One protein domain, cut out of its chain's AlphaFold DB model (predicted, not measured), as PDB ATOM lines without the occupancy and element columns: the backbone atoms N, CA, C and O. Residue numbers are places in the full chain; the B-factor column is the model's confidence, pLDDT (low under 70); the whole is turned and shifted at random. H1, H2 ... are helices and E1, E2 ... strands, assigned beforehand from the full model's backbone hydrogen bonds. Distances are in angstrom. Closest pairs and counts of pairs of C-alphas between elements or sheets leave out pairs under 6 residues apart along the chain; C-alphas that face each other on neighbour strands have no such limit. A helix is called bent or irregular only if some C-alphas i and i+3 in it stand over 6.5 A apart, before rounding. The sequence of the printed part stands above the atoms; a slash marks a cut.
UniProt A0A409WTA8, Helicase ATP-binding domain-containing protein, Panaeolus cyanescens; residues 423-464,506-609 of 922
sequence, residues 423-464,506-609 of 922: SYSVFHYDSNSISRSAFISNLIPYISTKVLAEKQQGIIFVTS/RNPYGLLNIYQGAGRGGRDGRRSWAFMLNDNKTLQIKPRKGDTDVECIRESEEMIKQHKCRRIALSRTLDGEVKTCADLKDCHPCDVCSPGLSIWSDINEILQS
ATOM      1  N   SER A 423     171.178 190.689 116.018       90.44
ATOM      2  CA  SER A 423     171.719 190.512 117.368       90.44
ATOM      3  C   SER A 423     172.880 189.530 117.351       90.44
ATOM      4  O   SER A 423     172.685 188.383 116.959       90.44
ATOM      5  N   TYR A 424     174.059 189.920 117.828       90.62
ATOM      6  CA  TYR A 424     175.163 188.978 118.043       90.62
ATOM      7  C   TYR A 424     175.236 188.592 119.509       90.62
ATOM      8  O   TYR A 424     175.232 189.477 120.368       90.62
ATOM      9  N   SER A 425     175.327 187.296 119.797       86.56
ATOM     10  CA  SER A 425     175.344 186.841 121.180       86.56
ATOM     11  C   SER A 425     176.093 185.538 121.399       86.56
ATOM     12  O   SER A 425     176.034 184.635 120.562       86.56
ATOM     13  N   VAL A 426     176.766 185.433 122.543       84.81
ATOM     14  CA  VAL A 426     177.595 184.282 122.903       84.81
ATOM     15  C   VAL A 426     177.040 183.621 124.159       84.81
ATOM     16  O   VAL A 426     176.928 184.253 125.204       84.81
ATOM     17  N   PHE A 427     176.759 182.325 124.075       79.94
ATOM     18  CA  PHE A 427     176.403 181.498 125.220       79.94
ATOM     19  C   PHE A 427     177.594 180.672 125.666       79.94
ATOM     20  O   PHE A 427     178.128 179.879 124.891       79.94
ATOM     21  N   HIS A 428     177.967 180.825 126.930       77.94
ATOM     22  CA  HIS A 428     178.977 179.995 127.568       77.94
ATOM     23  C   HIS A 428     178.291 178.858 128.332       77.94
ATOM     24  O   HIS A 428     177.352 179.109 129.083       77.94
ATOM     25  N   TYR A 429     178.751 177.620 128.160       74.88
ATOM     26  CA  TYR A 429     178.305 176.474 128.956       74.88
ATOM     27  C   TYR A 429     179.494 175.639 129.422       74.88
ATOM     28  O   TYR A 429     180.536 175.605 128.770       74.88
ATOM     29  N   ASP A 430     179.360 174.953 130.553       76.69
ATOM     30  CA  ASP A 430     180.395 174.026 131.000       76.69
ATOM     31  C   ASP A 430     180.142 172.638 130.408       76.69
ATOM     32  O   ASP A 430     179.197 171.942 130.783       76.69
ATOM     33  N   SER A 431     181.019 172.209 129.502       73.00
ATOM     34  CA  SER A 431     180.959 170.868 128.909       73.00
ATOM     35  C   SER A 431     181.167 169.722 129.905       73.00
ATOM     36  O   SER A 431     180.880 168.582 129.549       73.00
ATOM     37  N   ASN A 432     181.669 169.979 131.121       76.06
ATOM     38  CA  ASN A 432     181.653 168.978 132.195       76.06
ATOM     39  C   ASN A 432     180.239 168.749 132.743       76.06
ATOM     40  O   ASN A 432     179.910 167.633 133.132       76.06
ATOM     41  N   SER A 433     179.417 169.800 132.769       70.25
ATOM     42  CA  SER A 433     178.068 169.772 133.346       70.25
ATOM     43  C   SER A 433     177.013 169.276 132.355       70.25
ATOM     44  O   SER A 433     176.131 168.497 132.710       70.25
ATOM     45  N   ILE A 434     177.116 169.681 131.087       70.69
ATOM     46  CA  ILE A 434     176.155 169.329 130.045       70.69
ATOM     47  C   ILE A 434     176.875 169.089 128.722       70.69
ATOM     48  O   ILE A 434     177.655 169.910 128.238       70.69
ATOM     49  N   SER A 435     176.607 167.939 128.098       73.25
ATOM     50  CA  SER A 435     177.157 167.660 126.770       73.25
ATOM     51  C   SER A 435     176.639 168.679 125.753       73.25
ATOM     52  O   SER A 435     175.465 169.048 125.789       73.25
ATOM     53  N   ARG A 436     177.468 169.055 124.769       72.50
ATOM     54  CA  ARG A 436     177.078 169.938 123.651       72.50
ATOM     55  C   ARG A 436     175.749 169.551 123.015       72.50
ATOM     56  O   ARG A 436     174.932 170.404 122.690       72.50
ATOM     57  N   SER A 437     175.544 168.251 122.817       67.44
ATOM     58  CA  SER A 437     174.307 167.754 122.233       67.44
ATOM     59  C   SER A 437     173.106 167.970 123.134       67.44
ATOM     60  O   SER A 437     172.100 168.452 122.641       67.44
ATOM     61  N   ALA A 438     173.222 167.662 124.428       69.19
ATOM     62  CA  ALA A 438     172.135 167.877 125.379       69.19
ATOM     63  C   ALA A 438     171.817 169.371 125.522       69.19
ATOM     64  O   ALA A 438     170.654 169.756 125.544       69.19
ATOM     65  N   PHE A 439     172.850 170.212 125.517       72.81
ATOM     66  CA  PHE A 439     172.707 171.660 125.528       72.81
ATOM     67  C   PHE A 439     171.889 172.164 124.335       72.81
ATOM     68  O   PHE A 439     170.888 172.851 124.504       72.81
ATOM     69  N   ILE A 440     172.275 171.768 123.120       70.88
ATOM     70  CA  ILE A 440     171.582 172.166 121.889       70.88
ATOM     71  C   ILE A 440     170.158 171.588 121.840       70.88
ATOM     72  O   ILE A 440     169.232 172.289 121.434       70.88
ATOM     73  N   SER A 441     169.969 170.344 122.292       67.62
ATOM     74  CA  SER A 441     168.656 169.699 122.411       67.62
ATOM     75  C   SER A 441     167.707 170.426 123.360       67.62
ATOM     76  O   SER A 441     166.509 170.390 123.116       67.62
ATOM     77  N   ASN A 442     168.214 171.076 124.409       71.00
ATOM     78  CA  ASN A 442     167.399 171.868 125.335       71.00
ATOM     79  C   ASN A 442     167.170 173.290 124.802       71.00
ATOM     80  O   ASN A 442     166.065 173.824 124.882       71.00
ATOM     81  N   LEU A 443     168.207 173.889 124.213       72.00
ATOM     82  CA  LEU A 443     168.182 175.267 123.737       72.00
ATOM     83  C   LEU A 443     167.250 175.455 122.534       72.00
ATOM     84  O   LEU A 443     166.531 176.445 122.466       72.00
ATOM     85  N   ILE A 444     167.252 174.538 121.563       68.06
ATOM     86  CA  ILE A 444     166.522 174.751 120.303       68.06
ATOM     87  C   ILE A 444     165.003 174.679 120.464       68.06
ATOM     88  O   ILE A 444     164.343 175.577 119.940       68.06
ATOM     89  N   PRO A 445     164.414 173.695 121.170       66.56
ATOM     90  CA  PRO A 445     162.988 173.711 121.470       66.56
ATOM     91  C   PRO A 445     162.586 174.971 122.231       66.56
ATOM     92  O   PRO A 445     161.549 175.548 121.928       66.56
ATOM     93  N   TYR A 446     163.430 175.454 123.147       65.50
ATOM     94  CA  TYR A 446     163.182 176.697 123.873       65.50
ATOM     95  C   TYR A 446     163.193 177.922 122.955       65.50
ATOM     96  O   TYR A 446     162.215 178.661 122.899       65.50
ATOM     97  N   ILE A 447     164.253 178.106 122.159       65.50
ATOM     98  CA  ILE A 447     164.315 179.174 121.153       65.50
ATOM     99  C   ILE A 447     163.089 179.083 120.235       65.50
ATOM    100  O   ILE A 447     162.422 180.081 119.996       65.50
ATOM    101  N   SER A 448     162.730 177.879 119.792       60.97
ATOM    102  CA  SER A 448     161.601 177.646 118.884       60.97
ATOM    103  C   SER A 448     160.222 177.893 119.507       60.97
ATOM    104  O   SER A 448     159.276 178.091 118.757       60.97
ATOM    105  N   THR A 449     160.088 177.869 120.838       58.47
ATOM    106  CA  THR A 449     158.794 178.004 121.542       58.47
ATOM    107  C   THR A 449     158.627 179.325 122.291       58.47
ATOM    108  O   THR A 449     157.501 179.778 122.470       58.47
ATOM    109  N   LYS A 450     159.721 179.939 122.753       53.75
ATOM    110  CA  LYS A 450     159.714 181.113 123.645       53.75
ATOM    111  C   LYS A 450     160.305 182.366 123.012       53.75
ATOM    112  O   LYS A 450     159.907 183.469 123.364       53.75
ATOM    113  N   VAL A 451     161.229 182.203 122.066       54.41
ATOM    114  CA  VAL A 451     161.915 183.318 121.387       54.41
ATOM    115  C   VAL A 451     161.330 183.564 120.004       54.41
ATOM    116  O   VAL A 451     161.164 184.703 119.573       54.41
ATOM    117  N   LEU A 452     161.037 182.479 119.299       53.59
ATOM    118  CA  LEU A 452     160.558 182.493 117.935       53.59
ATOM    119  C   LEU A 452     159.030 182.381 117.933       53.59
ATOM    120  O   LEU A 452     158.477 181.387 118.393       53.59
ATOM    121  N   ALA A 453     158.340 183.394 117.405       52.78
ATOM    122  CA  ALA A 453     156.904 183.298 117.134       52.78
ATOM    123  C   ALA A 453     156.621 182.147 116.146       52.78
ATOM    124  O   ALA A 453     157.479 181.820 115.316       52.78
ATOM    125  N   GLU A 454     155.415 181.564 116.190       48.44
ATOM    126  CA  GLU A 454     154.969 180.568 115.208       48.44
ATOM    127  C   GLU A 454     155.293 181.075 113.786       48.44
ATOM    128  O   GLU A 454     154.785 182.121 113.379       48.44
ATOM    129  N   LYS A 455     156.146 180.339 113.045       55.84
ATOM    130  CA  LYS A 455     156.655 180.598 111.669       55.84
ATOM    131  C   LYS A 455     158.055 181.225 111.507       55.84
ATOM    132  O   LYS A 455     158.432 181.504 110.368       55.84
ATOM    133  N   GLN A 456     158.865 181.419 112.549       64.94
ATOM    134  CA  GLN A 456     160.261 181.860 112.345       64.94
ATOM    135  C   GLN A 456     161.215 180.692 112.002       64.94
ATOM    136  O   GLN A 456     161.058 179.571 112.482       64.94
ATOM    137  N   GLN A 457     162.200 180.956 111.135       71.94
ATOM    138  CA  GLN A 457     163.131 179.971 110.556       71.94
ATOM    139  C   GLN A 457     164.566 180.197 111.060       71.94
ATOM    140  O   GLN A 457     164.950 181.332 111.341       71.94
ATOM    141  N   GLY A 458     165.383 179.138 111.126       75.38
ATOM    142  CA  GLY A 458     166.766 179.214 111.617       75.38
ATOM    143  C   GLY A 458     167.744 178.289 110.890       75.38
ATOM    144  O   GLY A 458     167.354 177.371 110.176       75.38
ATOM    145  N   ILE A 459     169.046 178.529 111.054       78.50
ATOM    146  CA  ILE A 459     170.116 177.676 110.508       78.50
ATOM    147  C   ILE A 459     171.122 177.382 111.622       78.50
ATOM    148  O   ILE A 459     171.553 178.297 112.320       78.50
ATOM    149  N   ILE A 460     171.529 176.120 111.760       78.38
ATOM    150  CA  ILE A 460     172.525 175.674 112.741       78.38
ATOM    151  C   ILE A 460     173.819 175.360 112.005       78.38
ATOM    152  O   ILE A 460     173.883 174.444 111.185       78.38
ATOM    153  N   PHE A 461     174.883 176.091 112.310       80.62
ATOM    154  CA  PHE A 461     176.206 175.758 111.792       80.62
ATOM    155  C   PHE A 461     176.912 174.784 112.730       80.62
ATOM    156  O   PHE A 461     177.003 175.021 113.931       80.62
ATOM    157  N   VAL A 462     177.421 173.689 112.171       75.62
ATOM    158  CA  VAL A 462     178.104 172.621 112.911       75.62
ATOM    159  C   VAL A 462     179.492 172.361 112.332       75.62
ATOM    160  O   VAL A 462     179.791 172.724 111.195       75.62
ATOM    161  N   THR A 463     180.359 171.725 113.114       71.31
ATOM    162  CA  THR A 463     181.751 171.441 112.731       71.31
ATOM    163  C   THR A 463     181.938 170.114 112.005       71.31
ATOM    164  O   THR A 463     182.941 169.938 111.318       71.31
ATOM    165  N   SER A 464     181.012 169.160 112.155       73.69
ATOM    166  CA  SER A 464     181.189 167.794 111.648       73.69
ATOM    167  C   SER A 464     179.922 167.215 111.014       73.69
ATOM    168  O   SER A 464     178.803 167.612 111.338       73.69
ATOM    169  N   ARG A 506     184.205 174.309 108.325       47.06
ATOM    170  CA  ARG A 506     185.524 173.880 108.855       47.06
ATOM    171  C   ARG A 506     185.903 174.588 110.164       47.06
ATOM    172  O   ARG A 506     186.497 173.956 111.028       47.06
ATOM    173  N   ASN A 507     185.535 175.864 110.310       57.00
ATOM    174  CA  ASN A 507     185.656 176.619 111.557       57.00
ATOM    175  C   ASN A 507     184.475 177.605 111.692       57.00
ATOM    176  O   ASN A 507     184.570 178.731 111.200       57.00
ATOM    177  N   PRO A 508     183.349 177.222 112.319       54.56
ATOM    178  CA  PRO A 508     182.203 178.118 112.471       54.56
ATOM    179  C   PRO A 508     182.515 179.340 113.344       54.56
ATOM    180  O   PRO A 508     181.762 180.306 113.289       54.56
ATOM    181  N   TYR A 509     183.617 179.314 114.101       61.12
ATOM    182  CA  TYR A 509     184.023 180.397 114.988       61.12
ATOM    183  C   TYR A 509     184.984 181.395 114.348       61.12
ATOM    184  O   TYR A 509     185.237 182.410 114.966       61.12
ATOM    185  N   GLY A 510     185.500 181.178 113.132       75.94
ATOM    186  CA  GLY A 510     186.290 182.220 112.458       75.94
ATOM    187  C   GLY A 510     185.436 183.466 112.189       75.94
ATOM    188  O   GLY A 510     184.274 183.330 111.798       75.94
ATOM    189  N   LEU A 511     185.986 184.675 112.356       84.38
ATOM    190  CA  LEU A 511     185.204 185.923 112.303       84.38
ATOM    191  C   LEU A 511     184.408 186.069 110.994       84.38
ATOM    192  O   LEU A 511     183.224 186.406 111.015       84.38
ATOM    193  N   LEU A 512     185.020 185.736 109.851       84.62
ATOM    194  CA  LEU A 512     184.349 185.769 108.545       84.62
ATOM    195  C   LEU A 512     183.214 184.737 108.452       84.62
ATOM    196  O   LEU A 512     182.172 185.012 107.855       84.62
ATOM    197  N   ASN A 513     183.380 183.566 109.073       80.25
ATOM    198  CA  ASN A 513     182.349 182.529 109.121       80.25
ATOM    199  C   ASN A 513     181.176 182.938 110.016       80.25
ATOM    200  O   ASN A 513     180.031 182.719 109.614       80.25
ATOM    201  N   ILE A 514     181.447 183.570 111.163       85.12
ATOM    202  CA  ILE A 514     180.423 184.156 112.038       85.12
ATOM    203  C   ILE A 514     179.643 185.216 111.261       85.12
ATOM    204  O   ILE A 514     178.420 185.142 111.172       85.12
ATOM    205  N   TYR A 515     180.344 186.157 110.627       88.25
ATOM    206  CA  TYR A 515     179.737 187.238 109.858       88.25
ATOM    207  C   TYR A 515     178.849 186.726 108.711       88.25
ATOM    208  O   TYR A 515     177.672 187.083 108.616       88.25
ATOM    209  N   GLN A 516     179.376 185.838 107.862       84.50
ATOM    210  CA  GLN A 516     178.623 185.260 106.743       84.50
ATOM    211  C   GLN A 516     177.497 184.322 107.194       84.50
ATOM    212  O   GLN A 516     176.508 184.158 106.476       84.50
ATOM    213  N   GLY A 517     177.674 183.627 108.321       83.62
ATOM    214  CA  GLY A 517     176.669 182.749 108.910       83.62
ATOM    215  C   GLY A 517     175.487 183.549 109.444       83.62
ATOM    216  O   GLY A 517     174.353 183.297 109.043       83.62
ATOM    217  N   ALA A 518     175.776 184.559 110.266       87.94
ATOM    218  CA  ALA A 518     174.799 185.479 110.835       87.94
ATOM    219  C   ALA A 518     174.008 186.219 109.748       87.94
ATOM    220  O   ALA A 518     172.782 186.240 109.782       87.94
ATOM    221  N   GLY A 519     174.691 186.722 108.714       86.06
ATOM    222  CA  GLY A 519     174.082 187.464 107.604       86.06
ATOM    223  C   GLY A 519     173.178 186.658 106.653       86.06
ATOM    224  O   GLY A 519     172.808 187.113 105.563       86.06
ATOM    225  N   ARG A 520     172.836 185.418 107.021       83.25
ATOM    226  CA  ARG A 520     171.748 184.654 106.395       83.25
ATOM    227  C   ARG A 520     170.400 184.895 107.070       83.25
ATOM    228  O   ARG A 520     169.390 184.728 106.392       83.25
ATOM    229  N   GLY A 521     170.383 185.299 108.339       82.75
ATOM    230  CA  GLY A 521     169.172 185.713 109.045       82.75
ATOM    231  C   GLY A 521     168.788 187.156 108.714       82.75
ATOM    232  O   GLY A 521     169.656 187.970 108.420       82.75
ATOM    233  N   GLY A 522     167.491 187.481 108.760       80.69
ATOM    234  CA  GLY A 522     166.997 188.865 108.636       80.69
ATOM    235  C   GLY A 522     167.180 189.517 107.259       80.69
ATOM    236  O   GLY A 522     167.250 190.736 107.146       80.69
ATOM    237  N   ARG A 523     167.260 188.730 106.175       81.25
ATOM    238  CA  ARG A 523     167.425 189.263 104.802       81.25
ATOM    239  C   ARG A 523     166.246 190.108 104.304       81.25
ATOM    240  O   ARG A 523     166.404 190.847 103.330       81.25
ATOM    241  N   ASP A 524     165.100 189.985 104.960       79.75
ATOM    242  CA  ASP A 524     163.910 190.823 104.811       79.75
ATOM    243  C   ASP A 524     164.032 192.178 105.539       79.75
ATOM    244  O   ASP A 524     163.121 192.995 105.475       79.75
ATOM    245  N   GLY A 525     165.157 192.426 106.218       78.69
ATOM    246  CA  GLY A 525     165.416 193.626 107.008       78.69
ATOM    247  C   GLY A 525     164.822 193.576 108.416       78.69
ATOM    248  O   GLY A 525     165.010 194.522 109.181       78.69
ATOM    249  N   ARG A 526     164.125 192.492 108.784       85.56
ATOM    250  CA  ARG A 526     163.578 192.323 110.131       85.56
ATOM    251  C   ARG A 526     164.669 191.896 111.106       85.56
ATOM    252  O   ARG A 526     165.712 191.362 110.724       85.56
ATOM    253  N   ARG A 527     164.408 192.142 112.393       86.56
ATOM    254  CA  ARG A 527     165.299 191.755 113.491       86.56
ATOM    255  C   ARG A 527     165.570 190.249 113.449       86.56
ATOM    256  O   ARG A 527     164.648 189.460 113.253       86.56
ATOM    257  N   SER A 528     166.828 189.866 113.626       87.00
ATOM    258  CA  SER A 528     167.271 188.473 113.645       87.00
ATOM    259  C   SER A 528     168.336 188.257 114.718       87.00
ATOM    260  O   SER A 528     168.929 189.211 115.225       87.00
ATOM    261  N   TRP A 529     168.590 186.998 115.070       85.81
ATOM    262  CA  TRP A 529     169.552 186.633 116.108       85.81
ATOM    263  C   TRP A 529     170.621 185.686 115.573       85.81
ATOM    264  O   TRP A 529     170.333 184.747 114.832       85.81
ATOM    265  N   ALA A 530     171.860 185.927 115.990       88.44
ATOM    266  CA  ALA A 530     173.021 185.100 115.731       88.44
ATOM    267  C   ALA A 530     173.620 184.648 117.067       88.44
ATOM    268  O   ALA A 530     174.257 185.426 117.781       88.44
ATOM    269  N   PHE A 531     173.406 183.373 117.384       84.69
ATOM    270  CA  PHE A 531     173.862 182.753 118.620       84.69
ATOM    271  C   PHE A 531     175.126 181.924 118.380       84.69
ATOM    272  O   PHE A 531     175.161 181.061 117.502       84.69
ATOM    273  N   MET A 532     176.156 182.176 119.180       85.06
ATOM    274  CA  MET A 532     177.404 181.416 119.212       85.06
ATOM    275  C   MET A 532     177.449 180.610 120.505       85.06
ATOM    276  O   MET A 532     177.187 181.152 121.573       85.06
ATOM    277  N   LEU A 533     177.778 179.323 120.418       80.12
ATOM    278  CA  LEU A 533     177.861 178.443 121.584       80.12
ATOM    279  C   LEU A 533     179.322 178.183 121.924       80.12
ATOM    280  O   LEU A 533     180.070 177.713 121.080       80.12
ATOM    281  N   ASN A 534     179.730 178.446 123.155       78.88
ATOM    282  CA  ASN A 534     181.090 178.244 123.627       78.88
ATOM    283  C   ASN A 534     181.085 177.342 124.865       78.88
ATOM    284  O   ASN A 534     180.424 177.644 125.847       78.88
ATOM    285  N   ASP A 535     181.854 176.256 124.840       73.50
ATOM    286  CA  ASP A 535     181.967 175.322 125.966       73.50
ATOM    287  C   ASP A 535     183.210 175.523 126.845       73.50
ATOM    288  O   ASP A 535     183.577 174.638 127.624       73.50
ATOM    289  N   ASN A 536     183.910 176.642 126.638       66.06
ATOM    290  CA  ASN A 536     185.182 177.023 127.253       66.06
ATOM    291  C   ASN A 536     186.343 176.022 127.048       66.06
ATOM    292  O   ASN A 536     187.452 176.284 127.508       66.06
ATOM    293  N   LYS A 537     186.139 174.917 126.314       64.88
ATOM    294  CA  LYS A 537     187.169 173.910 125.990       64.88
ATOM    295  C   LYS A 537     187.523 173.869 124.505       64.88
ATOM    296  O   LYS A 537     188.668 173.610 124.147       64.88
ATOM    297  N   THR A 538     186.546 174.130 123.644       56.84
ATOM    298  CA  THR A 538     186.615 173.980 122.183       56.84
ATOM    299  C   THR A 538     187.152 175.228 121.490       56.84
ATOM    300  O   THR A 538     187.621 175.137 120.358       56.84
ATOM    301  N   LEU A 539     187.183 176.380 122.167       57.59
ATOM    302  CA  LEU A 539     187.812 177.609 121.662       57.59
ATOM    303  C   LEU A 539     189.332 177.628 121.842       57.59
ATOM    304  O   LEU A 539     189.912 178.600 122.330       57.59
ATOM    305  N   GLN A 540     189.989 176.550 121.425       53.75
ATOM    306  CA  GLN A 540     191.384 176.634 121.016       53.75
ATOM    307  C   GLN A 540     191.399 176.835 119.505       53.75
ATOM    308  O   GLN A 540     191.735 175.912 118.760       53.75
ATOM    309  N   ILE A 541     191.016 178.030 119.039       56.69
ATOM    310  CA  ILE A 541     191.238 178.405 117.641       56.69
ATOM    311  C   ILE A 541     192.716 178.787 117.536       56.69
ATOM    312  O   ILE A 541     193.088 179.942 117.377       56.69
ATOM    313  N   LYS A 542     193.596 177.798 117.715       53.94
ATOM    314  CA  LYS A 542     195.023 178.011 117.524       53.94
ATOM    315  C   LYS A 542     195.258 178.156 116.025       53.94
ATOM    316  O   LYS A 542     194.890 177.227 115.296       53.94
ATOM    317  N   PRO A 543     195.870 179.266 115.579       55.47
ATOM    318  CA  PRO A 543     196.315 179.388 114.203       55.47
ATOM    319  C   PRO A 543     197.216 178.195 113.890       55.47
ATOM    320  O   PRO A 543     198.148 177.886 114.642       55.47
ATOM    321  N   ARG A 544     196.910 177.471 112.822       53.97
ATOM    322  CA  ARG A 544     197.777 176.422 112.298       53.97
ATOM    323  C   ARG A 544     198.895 177.081 111.500       53.97
ATOM    324  O   ARG A 544     198.760 178.186 110.981       53.97
ATOM    325  N   LYS A 545     200.031 176.392 111.398       41.91
ATOM    326  CA  LYS A 545     201.141 176.843 110.556       41.91
ATOM    327  C   LYS A 545     200.658 176.876 109.097       41.91
ATOM    328  O   LYS A 545     200.399 175.811 108.545       41.91
ATOM    329  N   GLY A 546     200.523 178.075 108.527       49.47
ATOM    330  CA  GLY A 546     200.001 178.304 107.173       49.47
ATOM    331  C   GLY A 546     198.665 179.055 107.106       49.47
ATOM    332  O   GLY A 546     198.313 179.507 106.030       49.47
ATOM    333  N   ASP A 547     197.949 179.247 108.222       53.22
ATOM    334  CA  ASP A 547     196.679 179.988 108.192       53.22
ATOM    335  C   ASP A 547     196.913 181.448 107.750       53.22
ATOM    336  O   ASP A 547     197.634 182.198 108.409       53.22
ATOM    337  N   THR A 548     196.278 181.871 106.652       55.41
ATOM    338  CA  THR A 548     196.357 183.250 106.129       55.41
ATOM    339  C   THR A 548     195.457 184.237 106.889       55.41
ATOM    340  O   THR A 548     195.547 185.450 106.695       55.41
ATOM    341  N   ASP A 549     194.606 183.747 107.801       66.38
ATOM    342  CA  ASP A 549     193.579 184.518 108.508       66.38
ATOM    343  C   ASP A 549     193.759 184.613 110.033       66.38
ATOM    344  O   ASP A 549     192.795 184.870 110.758       66.38
ATOM    345  N   VAL A 550     195.004 184.509 110.516       70.88
ATOM    346  CA  VAL A 550     195.387 184.577 111.947       70.88
ATOM    347  C   VAL A 550     194.706 185.718 112.709       70.88
ATOM    348  O   VAL A 550     194.246 185.537 113.834       70.88
ATOM    349  N   GLU A 551     194.599 186.894 112.099       73.25
ATOM    350  CA  GLU A 551     193.981 188.058 112.733       73.25
ATOM    351  C   GLU A 551     192.449 187.946 112.812       73.25
ATOM    352  O   GLU A 551     191.855 188.299 113.827       73.25
ATOM    353  N   CYS A 552     191.792 187.371 111.796       77.50
ATOM    354  CA  CYS A 552     190.360 187.058 111.868       77.50
ATOM    355  C   CYS A 552     190.082 185.988 112.934       77.50
ATOM    356  O   CYS A 552     189.049 186.028 113.603       77.50
ATOM    357  N   ILE A 553     191.003 185.039 113.108       76.69
ATOM    358  CA  ILE A 553     190.968 184.065 114.199       76.69
ATOM    359  C   ILE A 553     191.082 184.786 115.550       76.69
ATOM    360  O   ILE A 553     190.214 184.609 116.406       76.69
ATOM    361  N   ARG A 554     192.078 185.662 115.725       80.12
ATOM    362  CA  ARG A 554     192.292 186.426 116.966       80.12
ATOM    363  C   ARG A 554     191.082 187.287 117.333       80.12
ATOM    364  O   ARG A 554     190.619 187.243 118.470       80.12
ATOM    365  N   GLU A 555     190.542 188.026 116.371       84.69
ATOM    366  CA  GLU A 555     189.378 188.897 116.562       84.69
ATOM    367  C   GLU A 555     188.111 188.096 116.878       84.69
ATOM    368  O   GLU A 555     187.295 188.519 117.695       84.69
ATOM    369  N   SER A 556     187.961 186.893 116.314       84.31
ATOM    370  CA  SER A 556     186.871 186.001 116.714       84.31
ATOM    371  C   SER A 556     187.017 185.467 118.136       84.31
ATOM    372  O   SER A 556     186.033 185.402 118.869       84.31
ATOM    373  N   GLU A 557     188.236 185.140 118.574       80.81
ATOM    374  CA  GLU A 557     188.465 184.756 119.964       80.81
ATOM    375  C   GLU A 557     188.182 185.918 120.918       80.81
ATOM    376  O   GLU A 557     187.562 185.708 121.958       80.81
ATOM    377  N   GLU A 558     188.580 187.140 120.561       82.06
ATOM    378  CA  GLU A 558     188.265 188.355 121.314       82.06
ATOM    379  C   GLU A 558     186.750 188.590 121.384       82.06
ATOM    380  O   GLU A 558     186.217 188.786 122.479       82.06
ATOM    381  N   MET A 559     186.045 188.467 120.253       87.44
ATOM    382  CA  MET A 559     184.585 188.568 120.179       87.44
ATOM    383  C   MET A 559     183.893 187.577 121.113       87.44
ATOM    384  O   MET A 559     182.844 187.916 121.652       87.44
ATOM    385  N   ILE A 560     184.443 186.372 121.292       84.75
ATOM    386  CA  ILE A 560     183.808 185.307 122.073       84.75
ATOM    387  C   ILE A 560     184.230 185.329 123.551       84.75
ATOM    388  O   ILE A 560     183.401 185.078 124.420       84.75
ATOM    389  N   LYS A 561     185.498 185.627 123.858       80.06
ATOM    390  CA  LYS A 561     186.053 185.567 125.224       80.06
ATOM    391  C   LYS A 561     185.862 186.860 126.014       80.06
ATOM    392  O   LYS A 561     185.745 186.802 127.232       80.06
ATOM    393  N   GLN A 562     185.880 188.025 125.366       75.75
ATOM    394  CA  GLN A 562     185.834 189.302 126.080       75.75
ATOM    395  C   GLN A 562     184.394 189.760 126.338       75.75
ATOM    396  O   GLN A 562     183.509 189.589 125.501       75.75
ATOM    397  N   HIS A 563     184.169 190.436 127.466       79.69
ATOM    398  CA  HIS A 563     182.905 191.114 127.788       79.69
ATOM    399  C   HIS A 563     182.839 192.514 127.156       79.69
ATOM    400  O   HIS A 563     182.585 193.510 127.826       79.69
ATOM    401  N   LYS A 564     183.111 192.600 125.850       89.31
ATOM    402  CA  LYS A 564     183.010 193.835 125.058       89.31
ATOM    403  C   LYS A 564     181.898 193.713 124.021       89.31
ATOM    404  O   LYS A 564     181.472 192.614 123.674       89.31
ATOM    405  N   CYS A 565     181.442 194.852 123.496       92.50
ATOM    406  CA  CYS A 565     180.449 194.874 122.425       92.50
ATOM    407  C   CYS A 565     180.881 193.981 121.248       92.50
ATOM    408  O   CYS A 565     181.926 194.208 120.640       92.50
ATOM    409  N   ARG A 566     180.030 193.018 120.869       91.38
ATOM    410  CA  ARG A 566     180.331 192.015 119.831       91.38
ATOM    411  C   ARG A 566     180.605 192.613 118.446       91.38
ATOM    412  O   ARG A 566     181.293 191.999 117.638       91.38
ATOM    413  N   ARG A 567     180.086 193.815 118.167       92.25
ATOM    414  CA  ARG A 567     180.293 194.524 116.890       92.25
ATOM    415  C   ARG A 567     181.704 195.076 116.703       92.25
ATOM    416  O   ARG A 567     182.094 195.272 115.559       92.25
ATOM    417  N   ILE A 568     182.468 195.249 117.785       92.62
ATOM    418  CA  ILE A 568     183.828 195.799 117.725       92.62
ATOM    419  C   ILE A 568     184.721 194.942 116.827       92.62
ATOM    420  O   ILE A 568     185.377 195.485 115.945       92.62
ATOM    421  N   ALA A 569     184.712 193.618 117.013       90.12
ATOM    422  CA  ALA A 569     185.529 192.707 116.210       90.12
ATOM    423  C   ALA A 569     185.155 192.785 114.720       90.12
ATOM    424  O   ALA A 569     186.014 192.895 113.852       90.12
ATOM    425  N   LEU A 570     183.853 192.814 114.417       90.00
ATOM    426  CA  LEU A 570     183.360 192.907 113.043       90.00
ATOM    427  C   LEU A 570     183.757 194.228 112.380       90.00
ATOM    428  O   LEU A 570     184.350 194.210 111.303       90.00
ATOM    429  N   SER A 571     183.460 195.361 113.015       91.44
ATOM    430  CA  SER A 571     183.725 196.675 112.430       91.44
ATOM    431  C   SER A 571     185.226 196.937 112.306       91.44
ATOM    432  O   SER A 571     185.676 197.451 111.283       91.44
ATOM    433  N   ARG A 572     186.024 196.536 113.305       91.00
ATOM    434  CA  ARG A 572     187.474 196.743 113.299       91.00
ATOM    435  C   ARG A 572     188.109 195.996 112.135       91.00
ATOM    436  O   ARG A 572     188.852 196.589 111.363       91.00
ATOM    437  N   THR A 573     187.775 194.718 111.972       90.12
ATOM    438  CA  THR A 573     188.373 193.881 110.927       90.12
ATOM    439  C   THR A 573     187.823 194.195 109.535       90.12
ATOM    440  O   THR A 573     188.589 194.280 108.571       90.12
ATOM    441  N   LEU A 574     186.502 194.351 109.394       90.38
ATOM    442  CA  LEU A 574     185.855 194.498 108.085       90.38
ATOM    443  C   LEU A 574     185.788 195.946 107.602       90.38
ATOM    444  O   LEU A 574     185.913 196.173 106.402       90.38
ATOM    445  N   ASP A 575     185.611 196.919 108.492       90.62
ATOM    446  CA  ASP A 575     185.453 198.327 108.110       90.62
ATOM    447  C   ASP A 575     186.715 199.157 108.390       90.62
ATOM    448  O   ASP A 575     186.931 200.160 107.709       90.62
ATOM    449  N   GLY A 576     187.592 198.700 109.296       89.06
ATOM    450  CA  GLY A 576     188.774 199.444 109.754       89.06
ATOM    451  C   GLY A 576     188.462 200.446 110.866       89.06
ATOM    452  O   GLY A 576     189.291 201.289 111.183       89.06
ATOM    453  N   GLU A 577     187.266 200.362 111.452       90.69
ATOM    454  CA  GLU A 577     186.757 201.302 112.450       90.69
ATOM    455  C   GLU A 577     186.237 200.547 113.672       90.69
ATOM    456  O   GLU A 577     185.669 199.464 113.557       90.69
ATOM    457  N   VAL A 578     186.358 201.123 114.863       91.56
ATOM    458  CA  VAL A 578     185.784 200.530 116.077       91.56
ATOM    459  C   VAL A 578     184.397 201.123 116.310       91.56
ATOM    460  O   VAL A 578     184.282 202.305 116.607       91.56
ATOM    461  N   LYS A 579     183.350 200.300 116.179       92.88
ATOM    462  CA  LYS A 579     181.958 200.679 116.449       92.88
ATOM    463  C   LYS A 579     181.314 199.720 117.436       92.88
ATOM    464  O   LYS A 579     181.437 198.495 117.346       92.88
ATOM    465  N   THR A 580     180.589 200.294 118.378       94.19
ATOM    466  CA  THR A 580     179.777 199.595 119.365       94.19
ATOM    467  C   THR A 580     178.298 199.639 118.980       94.19
ATOM    468  O   THR A 580     177.914 200.227 117.972       94.19
ATOM    469  N   CYS A 581     177.433 199.005 119.776       93.69
ATOM    470  CA  CYS A 581     175.988 199.162 119.600       93.69
ATOM    471  C   CYS A 581     175.529 200.600 119.894       93.69
ATOM    472  O   CYS A 581     174.553 201.043 119.303       93.69
ATOM    473  N   ALA A 582     176.224 201.325 120.779       91.88
ATOM    474  CA  ALA A 582     175.866 202.696 121.140       91.88
ATOM    475  C   ALA A 582     176.137 203.686 119.995       91.88
ATOM    476  O   ALA A 582     175.393 204.646 119.825       91.88
ATOM    477  N   ASP A 583     177.145 203.405 119.166       93.12
ATOM    478  CA  ASP A 583     177.518 204.249 118.021       93.12
ATOM    479  C   ASP A 583     176.576 204.078 116.816       93.12
ATOM    480  O   ASP A 583     176.679 204.797 115.822       93.12
ATOM    481  N   LEU A 584     175.679 203.087 116.859       91.44
ATOM    482  CA  LEU A 584     174.852 202.673 115.730       91.44
ATOM    483  C   LEU A 584     173.369 202.887 116.028       91.44
ATOM    484  O   LEU A 584     172.758 202.163 116.817       91.44
ATOM    485  N   LYS A 585     172.768 203.848 115.322       88.75
ATOM    486  CA  LYS A 585     171.337 204.149 115.420       88.75
ATOM    487  C   LYS A 585     170.482 202.944 115.008       88.75
ATOM    488  O   LYS A 585     170.795 202.266 114.031       88.75
ATOM    489  N   ASP A 586     169.405 202.700 115.756       86.75
ATOM    490  CA  ASP A 586     168.414 201.641 115.510       86.75
ATOM    491  C   ASP A 586     169.014 200.226 115.394       86.75
ATOM    492  O   ASP A 586     168.414 199.323 114.802       86.75
ATOM    493  N   CYS A 587     170.205 200.004 115.965       90.50
ATOM    494  CA  CYS A 587     170.823 198.689 115.943       90.50
ATOM    495  C   CYS A 587     170.148 197.738 116.939       90.50
ATOM    496  O   CYS A 587     169.741 198.112 118.038       90.50
ATOM    497  N   HIS A 588     170.054 196.468 116.559       90.94
ATOM    498  CA  HIS A 588     169.676 195.399 117.459       90.94
ATOM    499  C   HIS A 588     170.859 195.103 118.390       90.94
ATOM    500  O   HIS A 588     171.885 194.593 117.917       90.94
ATOM    501  N   PRO A 589     170.779 195.431 119.688       91.19
ATOM    502  CA  PRO A 589     171.940 195.382 120.565       91.19
ATOM    503  C   PRO A 589     172.436 193.945 120.746       91.19
ATOM    504  O   PRO A 589     171.668 192.990 120.651       91.19
ATOM    505  N   CYS A 590     173.741 193.801 120.974       91.81
ATOM    506  CA  CYS A 590     174.336 192.515 121.335       91.81
ATOM    507  C   CYS A 590     174.045 192.152 122.800       91.81
ATOM    508  O   CYS A 590     173.620 193.003 123.583       91.81
ATOM    509  N   ASP A 591     174.331 190.904 123.166       87.31
ATOM    510  CA  ASP A 591     174.225 190.386 124.540       87.31
ATOM    511  C   ASP A 591     174.944 191.262 125.581       87.31
ATOM    512  O   ASP A 591     174.402 191.518 126.650       87.31
ATOM    513  N   VAL A 592     176.128 191.786 125.251       89.38
ATOM    514  CA  VAL A 592     176.913 192.635 126.168       89.38
ATOM    515  C   VAL A 592     176.315 194.034 126.332       89.38
ATOM    516  O   VAL A 592     176.332 194.591 127.424       89.38
ATOM    517  N   CYS A 593     175.786 194.623 125.258       89.56
ATOM    518  CA  CYS A 593     175.226 195.979 125.302       89.56
ATOM    519  C   CYS A 593     173.781 196.019 125.814       89.56
ATOM    520  O   CYS A 593     173.283 197.098 126.114       89.56
ATOM    521  N   SER A 594     173.100 194.873 125.880       86.12
ATOM    522  CA  SER A 594     171.729 194.766 126.377       86.12
ATOM    523  C   SER A 594     171.520 193.443 127.131       86.12
ATOM    524  O   SER A 594     170.794 192.568 126.647       86.12
ATOM    525  N   PRO A 595     172.117 193.299 128.330       70.06
ATOM    526  CA  PRO A 595     172.063 192.058 129.105       70.06
ATOM    527  C   PRO A 595     170.655 191.724 129.632       70.06
ATOM    528  O   PRO A 595     170.384 190.576 129.960       70.06
ATOM    529  N   GLY A 596     169.747 192.706 129.690       60.53
ATOM    530  CA  GLY A 596     168.393 192.571 130.245       60.53
ATOM    531  C   GLY A 596     167.289 192.150 129.266       60.53
ATOM    532  O   GLY A 596     166.117 192.313 129.590       60.53
ATOM    533  N   LEU A 597     167.606 191.664 128.057       64.12
ATOM    534  CA  LEU A 597     166.559 191.103 127.181       64.12
ATOM    535  C   LEU A 597     165.987 189.830 127.827       64.12
ATOM    536  O   LEU A 597     166.760 188.985 128.267       64.12
ATOM    537  N   SER A 598     164.657 189.673 127.841       59.28
ATOM    538  CA  SER A 598     163.952 188.551 128.496       59.28
ATOM    539  C   SER A 598     164.476 187.174 128.082       59.28
ATOM    540  O   SER A 598     164.614 186.282 128.909       59.28
ATOM    541  N   ILE A 599     164.896 187.042 126.823       63.69
ATOM    542  CA  ILE A 599     165.567 185.851 126.297       63.69
ATOM    543  C   ILE A 599     166.789 185.411 127.128       63.69
ATOM    544  O   ILE A 599     167.082 184.222 127.189       63.69
ATOM    545  N   TRP A 600     167.514 186.333 127.771       63.28
ATOM    546  CA  TRP A 600     168.702 186.021 128.574       63.28
ATOM    547  C   TRP A 600     168.354 185.485 129.955       63.28
ATOM    548  O   TRP A 600     168.998 184.536 130.392       63.28
ATOM    549  N   SER A 601     167.355 186.058 130.638       61.81
ATOM    550  CA  SER A 601     166.895 185.531 131.932       61.81
ATOM    551  C   SER A 601     166.358 184.114 131.771       61.81
ATOM    552  O   SER A 601     166.760 183.205 132.488       61.81
ATOM    553  N   ASP A 602     165.558 183.937 130.729       62.12
ATOM    554  CA  ASP A 602     164.953 182.691 130.294       62.12
ATOM    555  C   ASP A 602     165.980 181.588 129.985       62.12
ATOM    556  O   ASP A 602     165.858 180.448 130.433       62.12
ATOM    557  N   ILE A 603     167.031 181.918 129.231       62.12
ATOM    558  CA  ILE A 603     168.074 180.946 128.891       62.12
ATOM    559  C   ILE A 603     168.969 180.660 130.097       62.12
ATOM    560  O   ILE A 603     169.330 179.504 130.311       62.12
ATOM    561  N   ASN A 604     169.302 181.666 130.911       61.06
ATOM    562  CA  ASN A 604     170.098 181.470 132.124       61.06
ATOM    563  C   ASN A 604     169.393 180.560 133.140       61.06
ATOM    564  O   ASN A 604     170.062 179.770 133.802       61.06
ATOM    565  N   GLU A 605     168.065 180.608 133.225       63.28
ATOM    566  CA  GLU A 605     167.282 179.693 134.060       63.28
ATOM    567  C   GLU A 605     167.434 178.232 133.594       63.28
ATOM    568  O   GLU A 605     167.660 177.341 134.412       63.28
ATOM    569  N   ILE A 606     167.455 177.983 132.278       58.38
ATOM    570  CA  ILE A 606     167.713 176.649 131.696       58.38
ATOM    571  C   ILE A 606     169.138 176.168 131.990       58.38
ATOM    572  O   ILE A 606     169.355 174.975 132.206       58.38
ATOM    573  N   LEU A 607     170.119 177.080 131.996       54.59
ATOM    574  CA  LEU A 607     171.503 176.759 132.370       54.59
ATOM    575  C   LEU A 607     171.608 176.306 133.831       54.59
ATOM    576  O   LEU A 607     172.480 175.502 134.158       54.59
ATOM    577  N   GLN A 608     170.740 176.831 134.698       53.81
ATOM    578  CA  GLN A 608     170.741 176.566 136.136       53.81
ATOM    579  C   GLN A 608     169.834 175.389 136.521       53.81
ATOM    580  O   GLN A 608     170.105 174.700 137.508       53.81
ATOM    581  N   SER A 609     168.796 175.093 135.733       53.72
ATOM    582  CA  SER A 609     167.940 173.928 135.943       53.72
ATOM    583  C   SER A 609     168.666 172.646 135.512       53.72
ATOM    584  O   SER A 609     168.665 172.252 134.349       53.72
TER     585      SER A 609
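What this domain is: This is residues 423 to 464 and 506 to 609 of the 922 residues of the protein "Helicase ATP-binding domain-containing protein" of Panaeolus cyanescens (UniProt A0A409WTA8). Two parallel strands, E1 and E3, run side by side through the middle, with a pair of antiparallel helices, H1 and H5, to one side and a cluster of three helices, H2, H3 and H4, to the other. The short strand E2 lies beyond E3, away from E1, and two long links, residues 535 to 549 and 576 to 597, run between the helices and strands. The printed part has 146 residues, with five named helices and three named strands in the order E1, H1, E2, H2, E3, H3, H4, H5; the class is mixed, helices and strands. The whole is compact, with a radius of gyration of the C-alphas of 15.4 A, and rounded, spanning 41 by 39 by 25 A.

Where its parts are: E1, residues 423 to 428, begins with C-alpha 423 at (171.719, 190.512, 117.368) and is 16.4 A long. E3, residues 528 to 534, is 19.9 A long and ends with C-alpha 534 at (181.090, 178.244, 123.627). E2 is residues 459 to 462. H1, residues 436 to 451, is 20.3 A long and is neither bent nor irregular, but only just: C-alphas 448 and 451 are 6.2 A apart. H2 is residues 511 to 518, H3 is residues 550 to 561 at 16.3 A, and H4 is residues 567 to 575. H5, residues 598 to 608, is 15.8 A long and ends with C-alpha 608 at (170.741, 176.566, 136.136).

How they stand to each other: E1 and E3 are parallel neighbours at 22 degrees, with N 425 and O 530 at 3.0 A and N 532 and O 425 at 2.8 A, both within hydrogen-bond range. E2 pairs with no named strand but is near E3, with 5 pairs of C-alphas within 10 A. H1 touches H5 at a shallow tilt of 32 degrees, opposite ways; the closest C-alphas are those of Val 451 and Ile 599, 6.6 A apart. E1 and H5 are near each other, with 6 pairs within 10 A. Between H2 and E3 the closest C-alphas are those of Ala 518 and Ala 530, 5.2 A apart. H3, with its residues 552 to 556 alone, touches H2 at a steep tilt of 59 degrees; the closest C-alphas are those of Leu 511 and Ser 556, 4.7 A apart. H3 and H4 form a helical hairpin at a shallow tilt of 18 degrees, opposite ways, closest at the C-alphas of Glu 555 and Ala 569, 5.4 A apart. H2 and H4 only just touch, with 3 pairs of C-alphas within 8 A, the closest being those of Leu 511 and Leu 570 at 7.3 A. H1 and H3 are apart. Every O i to N i+4 pair is within hydrogen-bond range in H2, H3, H4 and H5; in H1 10 of 12 are.

The domain as a whole: The two C-alphas farthest apart, those of Glu 454 and Lys 545, are 46.6 A apart. Residues 465 to 505 are not printed; C-alphas 464 and 506 are 8.0 A apart across the cut. The links E3 to H3 and H4 to H5 are long. The mean pLDDT of the printed part is 75.2, and 48 residues are under 70, among them 444 to 456, 536 to 549 and 596 to 609.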